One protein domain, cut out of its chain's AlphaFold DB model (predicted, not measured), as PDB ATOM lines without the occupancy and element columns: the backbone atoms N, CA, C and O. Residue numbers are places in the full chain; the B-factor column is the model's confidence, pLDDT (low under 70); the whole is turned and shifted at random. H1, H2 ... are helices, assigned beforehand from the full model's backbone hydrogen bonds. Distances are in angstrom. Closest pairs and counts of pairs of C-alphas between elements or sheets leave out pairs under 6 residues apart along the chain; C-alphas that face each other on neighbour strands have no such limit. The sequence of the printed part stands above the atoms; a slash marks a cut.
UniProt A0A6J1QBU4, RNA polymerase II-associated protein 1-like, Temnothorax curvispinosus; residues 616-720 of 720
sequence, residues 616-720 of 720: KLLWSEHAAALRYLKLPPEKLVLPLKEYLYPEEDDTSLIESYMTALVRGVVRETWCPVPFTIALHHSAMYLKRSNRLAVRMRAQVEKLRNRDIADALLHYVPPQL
ATOM      1  N   LYS A 616     144.841 -17.430 140.317       96.38
ATOM      2  CA  LYS A 616     144.586 -18.852 140.601       96.38
ATOM      3  C   LYS A 616     144.147 -19.584 139.345       96.38
ATOM      4  O   LYS A 616     144.750 -20.607 139.034       96.38
ATOM      5  N   LEU A 617     143.199 -19.030 138.592       96.31
ATOM      6  CA  LEU A 617     142.765 -19.597 137.314       96.31
ATOM      7  C   LEU A 617     143.949 -19.814 136.363       96.31
ATOM      8  O   LEU A 617     144.142 -20.919 135.861       96.31
ATOM      9  N   LEU A 618     144.803 -18.803 136.174       96.38
ATOM     10  CA  LEU A 618     145.949 -18.904 135.265       96.38
ATOM     11  C   LEU A 618     147.028 -19.890 135.750       96.38
ATOM     12  O   LEU A 618     147.582 -20.645 134.955       96.38
ATOM     13  N   TRP A 619     147.360 -19.869 137.042       96.19
ATOM     14  CA  TRP A 619     148.496 -20.615 137.593       96.19
ATOM     15  C   TRP A 619     148.169 -22.039 138.040       96.19
ATOM     16  O   TRP A 619     149.096 -22.830 138.225       96.19
ATOM     17  N   SER A 620     146.888 -22.373 138.202       93.25
ATOM     18  CA  SER A 620     146.443 -23.717 138.576       93.25
ATOM     19  C   SER A 620     145.662 -24.389 137.445       93.25
ATOM     20  O   SER A 620     146.196 -25.292 136.804       93.25
ATOM     21  N   GLU A 621     144.448 -23.929 137.152       93.75
ATOM     22  CA  GLU A 621     143.536 -24.559 136.187       93.75
ATOM     23  C   GLU A 621     144.043 -24.463 134.741       93.75
ATOM     24  O   GLU A 621     144.017 -25.447 134.003       93.75
ATOM     25  N   HIS A 622     144.613 -23.317 134.361       94.75
ATOM     26  CA  HIS A 622     145.128 -23.059 133.014       94.75
ATOM     27  C   HIS A 622     146.658 -22.959 132.955       94.75
ATOM     28  O   HIS A 622     147.214 -22.300 132.075       94.75
ATOM     29  N   ALA A 623     147.373 -23.661 133.842       92.31
ATOM     30  CA  ALA A 623     148.838 -23.604 133.928       92.31
ATOM     31  C   ALA A 623     149.565 -23.982 132.617       92.31
ATOM     32  O   ALA A 623     150.723 -23.607 132.415       92.31
ATOM     33  N   ALA A 624     148.896 -24.695 131.702       90.19
ATOM     34  CA  ALA A 624     149.409 -24.984 130.363       90.19
ATOM     35  C   ALA A 624     149.693 -23.707 129.543       90.19
ATOM     36  O   ALA A 624     150.648 -23.693 128.764       90.19
ATOM     37  N   ALA A 625     148.940 -22.623 129.775       92.25
ATOM     38  CA  ALA A 625     149.112 -21.330 129.109       92.25
ATOM     39  C   ALA A 625     150.487 -20.711 129.389       92.25
ATOM     40  O   ALA A 625     151.083 -20.083 128.514       92.25
ATOM     41  N   LEU A 626     151.022 -20.923 130.598       92.81
ATOM     42  CA  LEU A 626     152.243 -20.274 131.084       92.81
ATOM     43  C   LEU A 626     153.449 -20.525 130.175       92.81
ATOM     44  O   LEU A 626     154.267 -19.631 129.968       92.81
ATOM     45  N   ARG A 627     153.545 -21.724 129.589       89.81
ATOM     46  CA  ARG A 627     154.647 -22.097 128.690       89.81
ATOM     47  C   ARG A 627     154.641 -21.298 127.382       89.81
ATOM     48  O   ARG A 627     155.687 -21.161 126.748       89.81
ATOM     49  N   TYR A 628     153.481 -20.794 126.973       90.19
ATOM     50  CA  TYR A 628     153.299 -20.036 125.736       90.19
ATOM     51  C   TYR A 628     153.398 -18.518 125.946       90.19
ATOM     52  O   TYR A 628     153.491 -17.781 124.968       90.19
ATOM     53  N   LEU A 629     153.462 -18.046 127.197       93.00
ATOM     54  CA  LEU A 629     153.682 -16.639 127.547       93.00
ATOM     55  C   LEU A 629     155.154 -16.237 127.368       93.00
ATOM     56  O   LEU A 629     155.877 -16.005 128.337       93.00
ATOM     57  N   LYS A 630     155.591 -16.144 126.109       92.56
ATOM     58  CA  LYS A 630     156.971 -15.806 125.715       92.56
ATOM     59  C   LYS A 630     157.294 -14.312 125.752       92.56
ATOM     60  O   LYS A 630     158.413 -13.931 125.415       92.56
ATOM     61  N   LEU A 631     156.329 -13.489 126.164       92.88
ATOM     62  CA  LEU A 631     156.425 -12.037 126.146       92.88
ATOM     63  C   LEU A 631     157.669 -11.562 126.919       92.88
ATOM     64  O   LEU A 631     157.770 -11.834 128.121       92.88
ATOM     65  N   PRO A 632     158.603 -10.852 126.267       91.88
ATOM     66  CA  PRO A 632     159.766 -10.302 126.943       91.88
ATOM     67  C   PRO A 632     159.361  -9.112 127.841       91.88
ATOM     68  O   PRO A 632     158.424  -8.381 127.491       91.88
ATOM     69  N   PRO A 633     160.032  -8.887 128.990       89.69
ATOM     70  CA  PRO A 633     159.654  -7.837 129.941       89.69
ATOM     71  C   PRO A 633     159.591  -6.429 129.333       89.69
ATOM     72  O   PRO A 633     158.764  -5.621 129.743       89.69
ATOM     73  N   GLU A 634     160.408  -6.139 128.318       90.06
ATOM     74  CA  GLU A 634     160.469  -4.842 127.633       90.06
ATOM     75  C   GLU A 634     159.206  -4.544 126.811       90.06
ATOM     76  O   GLU A 634     158.922  -3.385 126.508       90.06
ATOM     77  N   LYS A 635     158.434  -5.580 126.450       90.25
ATOM     78  CA  LYS A 635     157.159  -5.453 125.728       90.25
ATOM     79  C   LYS A 635     155.943  -5.383 126.658       90.25
ATOM     80  O   LYS A 635     154.814  -5.295 126.172       90.25
ATOM     81  N   LEU A 636     156.132  -5.406 127.980       91.50
ATOM     82  CA  LEU A 636     155.029  -5.216 128.919       91.50
ATOM     83  C   LEU A 636     154.469  -3.793 128.825       91.50
ATOM     84  O   LEU A 636     155.187  -2.801 128.929       91.50
ATOM     85  N   VAL A 637     153.148  -3.695 128.683       92.50
ATOM     86  CA  VAL A 637     152.446  -2.406 128.724       92.50
ATOM     87  C   VAL A 637     152.262  -1.914 130.161       92.50
ATOM     88  O   VAL A 637     152.314  -0.709 130.412       92.50
ATOM     89  N   LEU A 638     152.047  -2.838 131.099       93.56
ATOM     90  CA  LEU A 638     151.988  -2.536 132.525       93.56
ATOM     91  C   LEU A 638     153.401  -2.543 133.122       93.56
ATOM     92  O   LEU A 638     154.166  -3.461 132.824       93.56
ATOM     93  N   PRO A 639     153.743  -1.583 133.999       92.56
ATOM     94  CA  PRO A 639     155.007  -1.612 134.723       92.56
ATOM     95  C   PRO A 639     155.200  -2.939 135.466       92.56
ATOM     96  O   PRO A 639     154.274  -3.406 136.129       92.56
ATOM     97  N   LEU A 640     156.409  -3.512 135.429       93.25
ATOM     98  CA  LEU A 640     156.700  -4.803 136.075       93.25
ATOM     99  C   LEU A 640     156.315  -4.817 137.567       93.25
ATOM    100  O   LEU A 640     155.845  -5.833 138.075       93.25
ATOM    101  N   LYS A 641     156.419  -3.669 138.252       94.38
ATOM    102  CA  LYS A 641     155.987  -3.503 139.649       94.38
ATOM    103  C   LYS A 641     154.526  -3.897 139.898       94.38
ATOM    104  O   LYS A 641     154.247  -4.416 140.969       94.38
ATOM    105  N   GLU A 642     153.622  -3.713 138.929       95.50
ATOM    106  CA  GLU A 642     152.200  -4.063 139.075       95.50
ATOM    107  C   GLU A 642     152.004  -5.579 139.216       95.50
ATOM    108  O   GLU A 642     150.965  -6.012 139.696       95.50
ATOM    109  N   TYR A 643     152.982  -6.396 138.817       96.31
ATOM    110  CA  TYR A 643     152.950  -7.856 138.960       96.31
ATOM    111  C   TYR A 643     153.683  -8.364 140.201       96.31
ATOM    112  O   TYR A 643     153.460  -9.502 140.621       96.31
ATOM    113  N   LEU A 644     154.577  -7.549 140.761       96.75
ATOM    114  CA  LEU A 644     155.448  -7.924 141.873       96.75
ATOM    115  C   LEU A 644     154.962  -7.365 143.213       96.75
ATOM    116  O   LEU A 644     155.247  -7.964 144.241       96.75
ATOM    117  N   TYR A 645     154.193  -6.271 143.203       95.12
ATOM    118  CA  TYR A 645     153.710  -5.621 144.418       95.12
ATOM    119  C   TYR A 645     152.199  -5.320 144.385       95.12
ATOM    120  O   TYR A 645     151.709  -4.845 143.358       95.12
ATOM    121  N   PRO A 646     151.471  -5.499 145.509       96.31
ATOM    122  CA  PRO A 646     151.949  -6.061 146.781       96.31
ATOM    123  C   PRO A 646     152.433  -7.516 146.648       96.31
ATOM    124  O   PRO A 646     152.157  -8.176 145.649       96.31
ATOM    125  N   GLU A 647     153.222  -7.973 147.619       95.88
ATOM    126  CA  GLU A 647     153.684  -9.364 147.668       95.88
ATOM    127  C   GLU A 647     152.494 -10.314 147.849       95.88
ATOM    128  O   GLU A 647     151.561 -10.005 148.589       95.88
ATOM    129  N   GLU A 648     152.546 -11.484 147.216       96.38
ATOM    130  CA  GLU A 648     151.480 -12.478 147.312       96.38
ATOM    131  C   GLU A 648     151.378 -13.064 148.729       96.38
ATOM    132  O   GLU A 648     152.345 -13.584 149.297       96.38
ATOM    133  N   ASP A 649     150.164 -13.020 149.273       93.19
ATOM    134  CA  ASP A 649     149.828 -13.558 150.590       93.19
ATOM    135  C   ASP A 649     149.072 -14.888 150.501       93.19
ATOM    136  O   ASP A 649     149.055 -15.655 151.469       93.19
ATOM    137  N   ASP A 650     148.463 -15.189 149.350       95.38
ATOM    138  CA  ASP A 650     147.691 -16.408 149.169       95.38
ATOM    139  C   ASP A 650     148.600 -17.640 149.072       95.38
ATOM    140  O   ASP A 650     149.309 -17.872 148.089       95.38
ATOM    141  N   THR A 651     148.542 -18.488 150.097       94.12
ATOM    142  CA  THR A 651     149.419 -19.657 150.213       94.12
ATOM    143  C   THR A 651     149.220 -20.673 149.090       94.12
ATOM    144  O   THR A 651     150.178 -21.343 148.715       94.12
ATOM    145  N   SER A 652     148.011 -20.779 148.522       95.19
ATOM    146  CA  SER A 652     147.740 -21.701 147.409       95.19
ATOM    147  C   SER A 652     148.387 -21.229 146.103       95.19
ATOM    148  O   SER A 652     148.888 -22.042 145.318       95.19
ATOM    149  N   LEU A 653     148.462 -19.910 145.893       96.38
ATOM    150  CA  LEU A 653     149.211 -19.324 144.782       96.38
ATOM    151  C   LEU A 653     150.716 -19.494 144.963       96.38
ATOM    152  O   LEU A 653     151.382 -19.911 144.018       96.38
ATOM    153  N   ILE A 654     151.241 -19.266 146.170       96.81
ATOM    154  CA  ILE A 654     152.660 -19.512 146.471       96.81
ATOM    155  C   ILE A 654     153.042 -20.968 146.172       96.81
ATOM    156  O   ILE A 654     154.045 -21.218 145.503       96.81
ATOM    157  N   GLU A 655     152.231 -21.941 146.598       95.06
ATOM    158  CA  GLU A 655     152.453 -23.357 146.272       95.06
ATOM    159  C   GLU A 655     152.446 -23.613 144.758       95.06
ATOM    160  O   GLU A 655     153.287 -24.366 144.253       95.06
ATOM    161  N   SER A 656     151.546 -22.954 144.023       96.38
ATOM    162  CA  SER A 656     151.457 -23.048 142.561       96.38
ATOM    163  C   SER A 656     152.699 -22.460 141.875       96.38
ATOM    164  O   SER A 656     153.273 -23.106 140.997       96.38
ATOM    165  N   TYR A 657     153.184 -21.295 142.321       97.19
ATOM    166  CA  TYR A 657     154.412 -20.660 141.827       97.19
ATOM    167  C   TYR A 657     155.643 -21.537 142.057       97.19
ATOM    168  O   TYR A 657     156.391 -21.824 141.118       97.19
ATOM    169  N   MET A 658     155.827 -22.036 143.283       94.25
ATOM    170  CA  MET A 658     156.936 -22.929 143.619       94.25
ATOM    171  C   MET A 658     156.871 -24.227 142.813       94.25
ATOM    172  O   MET A 658     157.886 -24.693 142.295       94.25
ATOM    173  N   THR A 659     155.676 -24.801 142.656       94.12
ATOM    174  CA  THR A 659     155.473 -26.017 141.861       94.12
ATOM    175  C   THR A 659     155.823 -25.783 140.393       94.12
ATOM    176  O   THR A 659     156.515 -26.613 139.798       94.12
ATOM    177  N   ALA A 660     155.400 -24.656 139.816       95.00
ATOM    178  CA  ALA A 660     155.700 -24.295 138.435       95.00
ATOM    179  C   ALA A 660     157.211 -24.119 138.197       95.00
ATOM    180  O   ALA A 660     157.718 -24.590 137.175       95.00
ATOM    181  N   LEU A 661     157.934 -23.518 139.152       94.75
ATOM    182  CA  LEU A 661     159.395 -23.390 139.120       94.75
ATOM    183  C   LEU A 661     160.080 -24.759 139.224       94.75
ATOM    184  O   LEU A 661     160.850 -25.137 138.345       94.75
ATOM    185  N   VAL A 662     159.765 -25.547 140.258       92.88
ATOM    186  CA  VAL A 662     160.425 -26.839 140.534       92.88
ATOM    187  C   VAL A 662     160.196 -27.853 139.414       92.88
ATOM    188  O   VAL A 662     161.113 -28.588 139.047       92.88
ATOM    189  N   ARG A 663     158.985 -27.891 138.844       91.12
ATOM    190  CA  ARG A 663     158.664 -28.757 137.698       91.12
ATOM    191  C   ARG A 663     159.214 -28.221 136.373       91.12
ATOM    192  O   ARG A 663     159.139 -28.917 135.365       91.12
ATOM    193  N   GLY A 664     159.760 -27.003 136.360       90.56
ATOM    194  CA  GLY A 664     160.279 -26.351 135.164       90.56
ATOM    195  C   GLY A 664     159.203 -26.043 134.125       90.56
ATOM    196  O   GLY A 664     159.524 -26.040 132.936       90.56
ATOM    197  N   VAL A 665     157.954 -25.827 134.564       90.94
ATOM    198  CA  VAL A 665     156.839 -25.355 133.721       90.94
ATOM    199  C   VAL A 665     157.139 -23.935 133.253       90.94
ATOM    200  O   VAL A 665     157.017 -23.633 132.064       90.94
ATOM    201  N   VAL A 666     157.618 -23.099 134.179       94.19
ATOM    202  CA  VAL A 666     158.111 -21.754 133.884       94.19
ATOM    203  C   VAL A 666     159.638 -21.713 133.922       94.19
ATOM    204  O   VAL A 666     160.257 -22.283 134.820       94.19
ATOM    205  N   ARG A 667     160.252 -21.051 132.937       92.62
ATOM    206  CA  ARG A 667     161.700 -20.816 132.857       92.62
ATOM    207  C   ARG A 667     161.977 -19.436 132.288       92.62
ATOM    208  O   ARG A 667     161.250 -18.975 131.410       92.62
ATOM    209  N   GLU A 668     163.073 -18.836 132.729       90.75
ATOM    210  CA  GLU A 668     163.522 -17.523 132.262       90.75
ATOM    211  C   GLU A 668     163.695 -17.465 130.735       90.75
ATOM    212  O   GLU A 668     163.296 -16.498 130.099       90.75
ATOM    213  N   THR A 669     164.197 -18.542 130.123       89.12
ATOM    214  CA  THR A 669     164.529 -18.587 128.690       89.12
ATOM    215  C   THR A 669     163.334 -18.642 127.738       89.12
ATOM    216  O   THR A 669     163.515 -18.388 126.550       89.12
ATOM    217  N   TRP A 670     162.133 -19.000 128.204       86.25
ATOM    218  CA  TRP A 670     160.953 -19.096 127.331       86.25
ATOM    219  C   TRP A 670     159.699 -18.417 127.865       86.25
ATOM    220  O   TRP A 670     158.806 -18.157 127.076       86.25
ATOM    221  N   CYS A 671     159.585 -18.137 129.162       92.44
ATOM    222  CA  CYS A 671     158.475 -17.360 129.715       92.44
ATOM    223  C   CYS A 671     159.004 -16.430 130.822       92.44
ATOM    224  O   CYS A 671     158.759 -16.662 132.014       92.44
ATOM    225  N   PRO A 672     159.777 -15.395 130.443       93.62
ATOM    226  CA  PRO A 672     160.547 -14.582 131.383       93.62
ATOM    227  C   PRO A 672     159.661 -13.836 132.387       93.62
ATOM    228  O   PRO A 672     159.994 -13.776 133.572       93.62
ATOM    229  N   VAL A 673     158.501 -13.326 131.958       95.06
ATOM    230  CA  VAL A 673     157.580 -12.604 132.850       95.06
ATOM    231  C   VAL A 673     156.946 -13.537 133.893       95.06
ATOM    232  O   VAL A 673     157.142 -13.278 135.083       95.06
ATOM    233  N   PRO A 674     156.276 -14.657 133.532       96.44
ATOM    234  CA  PRO A 674     155.806 -15.624 134.526       96.44
ATOM    235  C   PRO A 674     156.913 -16.135 135.454       96.44
ATOM    236  O   PRO A 674     156.700 -16.225 136.661       96.44
ATOM    237  N   PHE A 675     158.105 -16.432 134.921       96.00
ATOM    238  CA  PHE A 675     159.241 -16.862 135.737       96.00
ATOM    239  C   PHE A 675     159.607 -15.815 136.796       96.00
ATOM    240  O   PHE A 675     159.742 -16.158 137.969       96.00
ATOM    241  N   THR A 676     159.686 -14.540 136.406       95.62
ATOM    242  CA  THR A 676     159.984 -13.426 137.318       95.62
ATOM    243  C   THR A 676     158.925 -13.294 138.414       95.62
ATOM    244  O   THR A 676     159.277 -13.152 139.583       95.62
ATOM    245  N   ILE A 677     157.638 -13.393 138.059       96.75
ATOM    246  CA  ILE A 677     156.514 -13.339 139.011       96.75
ATOM    247  C   ILE A 677     156.619 -14.483 140.024       96.75
ATOM    248  O   ILE A 677     156.622 -14.244 141.232       96.75
ATOM    249  N   ALA A 678     156.742 -15.722 139.541       97.25
ATOM    250  CA  ALA A 678     156.811 -16.895 140.405       97.25
ATOM    251  C   ALA A 678     158.037 -16.855 141.323       97.25
ATOM    252  O   ALA A 678     157.913 -17.156 142.511       97.25
ATOM    253  N   LEU A 679     159.204 -16.474 140.790       97.06
ATOM    254  CA  LEU A 679     160.449 -16.382 141.550       97.06
ATOM    255  C   LEU A 679     160.342 -15.326 142.650       97.06
ATOM    256  O   LEU A 679     160.636 -15.630 143.804       97.06
ATOM    257  N   HIS A 680     159.875 -14.123 142.307       97.25
ATOM    258  CA  HIS A 680     159.733 -13.015 143.246       97.25
ATOM    259  C   HIS A 680     158.824 -13.378 144.419       97.25
ATOM    260  O   HIS A 680     159.261 -13.353 145.567       97.25
ATOM    261  N   HIS A 681     157.579 -13.768 144.138       97.69
ATOM    262  CA  HIS A 681     156.589 -14.036 145.183       97.69
ATOM    263  C   HIS A 681     156.964 -15.244 146.035       97.69
ATOM    264  O   HIS A 681     156.874 -15.182 147.260       97.69
ATOM    265  N   SER A 682     157.480 -16.313 145.417       97.19
ATOM    266  CA  SER A 682     157.968 -17.478 146.162       97.19
ATOM    267  C   SER A 682     159.122 -17.098 147.088       97.19
ATOM    268  O   SER A 682     159.101 -17.431 148.271       97.19
ATOM    269  N   ALA A 683     160.125 -16.375 146.584       96.62
ATOM    270  CA  ALA A 683     161.293 -16.004 147.370       96.62
ATOM    271  C   ALA A 683     160.965 -15.007 148.491       96.62
ATOM    272  O   ALA A 683     161.462 -15.149 149.610       96.62
ATOM    273  N   MET A 684     160.107 -14.018 148.228       96.44
ATOM    274  CA  MET A 684     159.667 -13.062 149.246       96.44
ATOM    275  C   MET A 684     158.827 -13.748 150.329       96.44
ATOM    276  O   MET A 684     159.083 -13.546 151.518       96.44
ATOM    277  N   TYR A 685     157.926 -14.665 149.959       96.12
ATOM    278  CA  TYR A 685     157.178 -15.463 150.934       96.12
ATOM    279  C   TYR A 685     158.099 -16.344 151.788       96.12
ATOM    280  O   TYR A 685     157.945 -16.411 153.010       96.12
ATOM    281  N   LEU A 686     159.115 -16.966 151.179       94.94
ATOM    282  CA  LEU A 686     160.109 -17.768 151.894       94.94
ATOM    283  C   LEU A 686     160.893 -16.970 152.935       94.94
ATOM    284  O   LEU A 686     161.353 -17.586 153.891       94.94
ATOM    285  N   LYS A 687     161.052 -15.644 152.803       93.94
ATOM    286  CA  LYS A 687     161.731 -14.791 153.802       93.94
ATOM    287  C   LYS A 687     160.904 -14.578 155.073       93.94
ATOM    288  O   LYS A 687     161.458 -14.201 156.106       93.94
ATOM    289  N   ARG A 688     159.601 -14.867 155.041       94.06
ATOM    290  CA  ARG A 688     158.696 -14.699 156.187       94.06
ATOM    291  C   ARG A 688     158.996 -15.710 157.298       94.06
ATOM    292  O   ARG A 688     159.563 -16.778 157.072       94.06
ATOM    293  N   SER A 689     158.596 -15.375 158.522       92.81
ATOM    294  CA  SER A 689     158.835 -16.175 159.735       92.81
ATOM    295  C   SER A 689     157.673 -17.102 160.117       92.81
ATOM    296  O   SER A 689     157.735 -17.783 161.141       92.81
ATOM    297  N   ASN A 690     156.603 -17.153 159.315       93.31
ATOM    298  CA  ASN A 690     155.462 -18.021 159.596       93.31
ATOM    299  C   ASN A 690     155.824 -19.514 159.419       93.31
ATOM    300  O   ASN A 690     156.738 -19.873 158.675       93.31
ATOM    301  N   ARG A 691     155.097 -20.406 160.113       92.31
ATOM    302  CA  ARG A 691     155.407 -21.850 160.151       92.31
ATOM    303  C   ARG A 691     155.455 -22.494 158.761       92.31
ATOM    304  O   ARG A 691     156.299 -23.358 158.528       92.31
ATOM    305  N   LEU A 692     154.560 -22.090 157.855       92.25
ATOM    306  CA  LEU A 692     154.499 -22.639 156.500       92.25
ATOM    307  C   LEU A 692     155.716 -22.203 155.675       92.25
ATOM    308  O   LEU A 692     156.358 -23.053 155.069       92.25
ATOM    309  N   ALA A 693     156.091 -20.924 155.731       92.31
ATOM    310  CA  ALA A 693     157.268 -20.382 155.054       92.31
ATOM    311  C   ALA A 693     158.565 -21.064 155.520       92.31
ATOM    312  O   ALA A 693     159.375 -21.463 154.687       92.31
ATOM    313  N   VAL A 694     158.738 -21.291 156.830       92.38
ATOM    314  CA  VAL A 694     159.903 -22.022 157.374       92.38
ATOM    315  C   VAL A 694     159.946 -23.463 156.855       92.38
ATOM    316  O   VAL A 694     161.003 -23.950 156.451       92.38
ATOM    317  N   ARG A 695     158.794 -24.146 156.817       93.31
ATOM    318  CA  ARG A 695     158.690 -25.507 156.273       93.31
ATOM    319  C   ARG A 695     159.021 -25.548 154.780       93.31
ATOM    320  O   ARG A 695     159.777 -26.422 154.363       93.31
ATOM    321  N   MET A 696     158.474 -24.621 153.994       93.25
ATOM    322  CA  MET A 696     158.748 -24.498 152.561       93.25
ATOM    323  C   MET A 696     160.229 -24.195 152.304       93.25
ATOM    324  O   MET A 696     160.836 -24.832 151.449       93.25
ATOM    325  N   ARG A 697     160.852 -23.315 153.099       93.44
ATOM    326  CA  ARG A 697     162.285 -22.989 152.996       93.44
ATOM    327  C   ARG A 697     163.162 -24.226 153.195       93.44
ATOM    328  O   ARG A 697     164.003 -24.524 152.354       93.44
ATOM    329  N   ALA A 698     162.883 -25.013 154.235       91.38
ATOM    330  CA  ALA A 698     163.595 -26.265 154.503       91.38
ATOM    331  C   ALA A 698     163.390 -27.335 153.407       91.38
ATOM    332  O   ALA A 698     164.215 -28.239 153.254       91.38
ATOM    333  N   GLN A 699     162.284 -27.280 152.656       91.50
ATOM    334  CA  GLN A 699     162.069 -28.136 151.483       91.50
ATOM    335  C   GLN A 699     162.867 -27.644 150.271       91.50
ATOM    336  O   GLN A 699     163.450 -28.467 149.567       91.50
ATOM    337  N   VAL A 700     162.940 -26.326 150.062       91.19
ATOM    338  CA  VAL A 700     163.726 -25.702 148.986       91.19
ATOM    339  C   VAL A 700     165.218 -26.009 149.129       91.19
ATOM    340  O   VAL A 700     165.846 -26.406 148.152       91.19
ATOM    341  N   GLU A 701     165.771 -25.962 150.344       90.19
ATOM    342  CA  GLU A 701     167.174 -26.331 150.632       90.19
ATOM    343  C   GLU A 701     167.530 -27.779 150.222       90.19
ATOM    344  O   GLU A 701     168.687 -28.101 149.923       90.19
ATOM    345  N   LYS A 702     166.521 -28.662 150.185       90.81
ATOM    346  CA  LYS A 702     166.643 -30.084 149.823       90.81
ATOM    347  C   LYS A 702     166.339 -30.368 148.348       90.81
ATOM    348  O   LYS A 702     166.377 -31.533 147.947       90.81
ATOM    349  N   LEU A 703     166.018 -29.354 147.540       90.38
ATOM    350  CA  LEU A 703     165.756 -29.543 146.114       90.38
ATOM    351  C   LEU A 703     167.000 -30.071 145.391       90.38
ATOM    352  O   LEU A 703     168.130 -29.663 145.654       90.38
ATOM    353  N   ARG A 704     166.775 -30.979 144.433       86.38
ATOM    354  CA  ARG A 704     167.845 -31.525 143.583       86.38
ATOM    355  C   ARG A 704     168.379 -30.496 142.582       86.38
ATOM    356  O   ARG A 704     169.552 -30.551 142.239       86.38
ATOM    357  N   ASN A 705     167.523 -29.585 142.112       87.94
ATOM    358  CA  ASN A 705     167.910 -28.505 141.210       87.94
ATOM    359  C   ASN A 705     168.494 -27.349 142.035       87.94
ATOM    360  O   ASN A 705     167.742 -26.594 142.656       87.94
ATOM    361  N   ARG A 706     169.828 -27.266 142.071       89.31
ATOM    362  CA  ARG A 706     170.553 -26.265 142.863       89.31
ATOM    363  C   ARG A 706     170.361 -24.851 142.329       89.31
ATOM    364  O   ARG A 706     170.143 -23.963 143.138       89.31
ATOM    365  N   ASP A 707     170.284 -24.674 141.013       88.62
ATOM    366  CA  ASP A 707     170.109 -23.354 140.393       88.62
ATOM    367  C   ASP A 707     168.810 -22.675 140.860       88.62
ATOM    368  O   ASP A 707     168.807 -21.513 141.260       88.62
ATOM    369  N   ILE A 708     167.696 -23.418 140.880       90.81
ATOM    370  CA  ILE A 708     166.397 -22.897 141.343       90.81
ATOM    371  C   ILE A 708     166.391 -22.680 142.861       90.81
ATOM    372  O   ILE A 708     165.816 -21.702 143.339       90.81
ATOM    373  N   ALA A 709     167.008 -23.587 143.627       90.31
ATOM    374  CA  ALA A 709     167.103 -23.445 145.077       90.31
ATOM    375  C   ALA A 709     167.889 -22.182 145.461       90.31
ATOM    376  O   ALA A 709     167.425 -21.405 146.296       90.31
ATOM    377  N   ASP A 710     169.026 -21.941 144.806       91.94
ATOM    378  CA  ASP A 710     169.857 -20.762 145.038       91.94
ATOM    379  C   ASP A 710     169.149 -19.481 144.593       91.94
ATOM    380  O   ASP A 710     169.147 -18.506 145.349       91.94
ATOM    381  N   ALA A 711     168.474 -19.500 143.436       92.25
ATOM    382  CA  ALA A 711     167.684 -18.370 142.951       92.25
ATOM    383  C   ALA A 711     166.563 -17.970 143.925       92.25
ATOM    384  O   ALA A 711     166.298 -16.783 144.083       92.25
ATOM    385  N   LEU A 712     165.920 -18.934 144.597       93.88
ATOM    386  CA  LEU A 712     164.865 -18.680 145.589       93.88
ATOM    387  C   LEU A 712     165.415 -18.198 146.940       93.88
ATOM    388  O   LEU A 712     164.851 -17.284 147.539       93.88
ATOM    389  N   LEU A 713     166.488 -18.816 147.443       92.56
ATOM    390  CA  LEU A 713     167.026 -18.529 148.780       92.56
ATOM    391  C   LEU A 713     167.815 -17.213 148.831       92.56
ATOM    392  O   LEU A 713     167.764 -16.512 149.842       92.56
ATOM    393  N   HIS A 714     168.497 -16.856 147.740       92.88
ATOM    394  CA  HIS A 714     169.344 -15.661 147.649       92.88
ATOM    395  C   HIS A 714     168.736 -14.560 146.769       92.88
ATOM    396  O   HIS A 714     169.435 -13.638 146.352       92.88
ATOM    397  N   TYR A 715     167.432 -14.636 146.493       94.81
ATOM    398  CA  TYR A 715     166.736 -13.662 145.659       94.81
ATOM    399  C   TYR A 715     166.842 -12.236 146.211       94.81
ATOM    400  O   TYR A 715     166.456 -11.952 147.357       94.81
ATOM    401  N   VAL A 716     167.270 -11.315 145.350       91.12
ATOM    402  CA  VAL A 716     167.229  -9.874 145.600       91.12
ATOM    403  C   VAL A 716     166.147  -9.271 144.701       91.12
ATOM    404  O   VAL A 716     166.221  -9.443 143.484       91.12
ATOM    405  N   PRO A 717     165.129  -8.595 145.264       88.50
ATOM    406  CA  PRO A 717     164.091  -7.976 144.454       88.50
ATOM    407  C   PRO A 717     164.685  -6.871 143.561       88.50
ATOM    408  O   PRO A 717     165.568  -6.135 144.013       88.50
ATOM    409  N   PRO A 718     164.218  -6.737 142.307       85.12
ATOM    410  CA  PRO A 718     164.680  -5.690 141.404       85.12
ATOM    411  C   PRO A 718     164.314  -4.298 141.938       85.12
ATOM    412  O   PRO A 718     163.270  -4.117 142.569       85.12
ATOM    413  N   GLN A 719     165.166  -3.308 141.659       77.12
ATOM    414  CA  GLN A 719     164.839  -1.892 141.847       77.12
ATOM    415  C   GLN A 719     163.959  -1.448 140.667       77.12
ATOM    416  O   GLN A 719     164.398  -1.553 139.521       77.12
ATOM    417  N   LEU A 720     162.717  -1.029 140.941       75.44
ATOM    418  CA  LEU A 720     161.664  -0.771 139.941       75.44
ATOM    419  C   LEU A 720     161.072   0.630 140.032       75.44
ATOM    420  O   LEU A 720     160.944   1.138 141.170       75.44
TER     421      LEU A 720
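This is residues 616 to 720 of the 720 residues of the protein "RNA polymerase II-associated protein 1-like" of Temnothorax curvispinosus (UniProt A0A6J1QBU4). One helix, H5, runs through the middle, with H3, H4 and H7 packed round it and H6 at its last end. H1 packs on the first part of H4, and the link from H2 to H3 loops round the end opposite H6. The printed part has 105 residues with seven named helices, H1 to H7 in chain order, and no named strand: all helix. The packing is mostly crossed, helices meeting at steep tilts. The whole is compact and rounded, with a radius of gyration of the C-alphas of 13.1 A and spans of 36 by 26 by 25 A.

H1, residues 616 to 621, begins at C-alpha 616 (144.586, -18.852, 140.601). H2 is residues 623 to 628 and H3 residues 641 to 644. H4, residues 651 to 662, is 16.3 A long. H5, residues 672 to 686, is 20.8 A long and begins at C-alpha 672 (160.547, -14.582, 131.383). H6, residues 691 to 700, is 14.4 A long. H7, residues 706 to 713, ends at C-alpha 713 (167.026, -18.529, 148.780).

H5 is the hub, touching four helices. It touches H4 at a steep tilt of 57 degrees, C-alphas 657 and 678 closest at 4.7 A. H7 touches it at 59 degrees, also steep, C-alphas 683 and 712 closest at 4.8 A. H3 touches residues 677 to 681 of H5 alone, C-alphas 644 and 677 closest at 6.2 A. H6 touches residues 685 to 686 of H5 alone, C-alphas 686 and 693 closest at 5.0 A. H6 and H7 form a hairpin, C-alphas 700 and 709 closest at 5.6 A. H1 touches H4, C-alphas 616 and 653 closest at 6.3 A. H1 and H2 only just touch, only at the corner, with 3 pairs of C-alphas within 8 A. In H1, H4, H5, H6 and H7 every O i to N i+4 pair is within hydrogen-bond range; H2 has 0 of 2, but 2 of 3 O i to N i+3 pairs, and H3 is too short for an i+4 pair.

The C-alphas farthest apart, of Lys 635 and Arg 691, are 38.2 A apart. The printed part has no cut, and the link from H2 to H3, residues 629 to 640, is long. The mean pLDDT of the printed part is 92.9, and no printed residue is under 70.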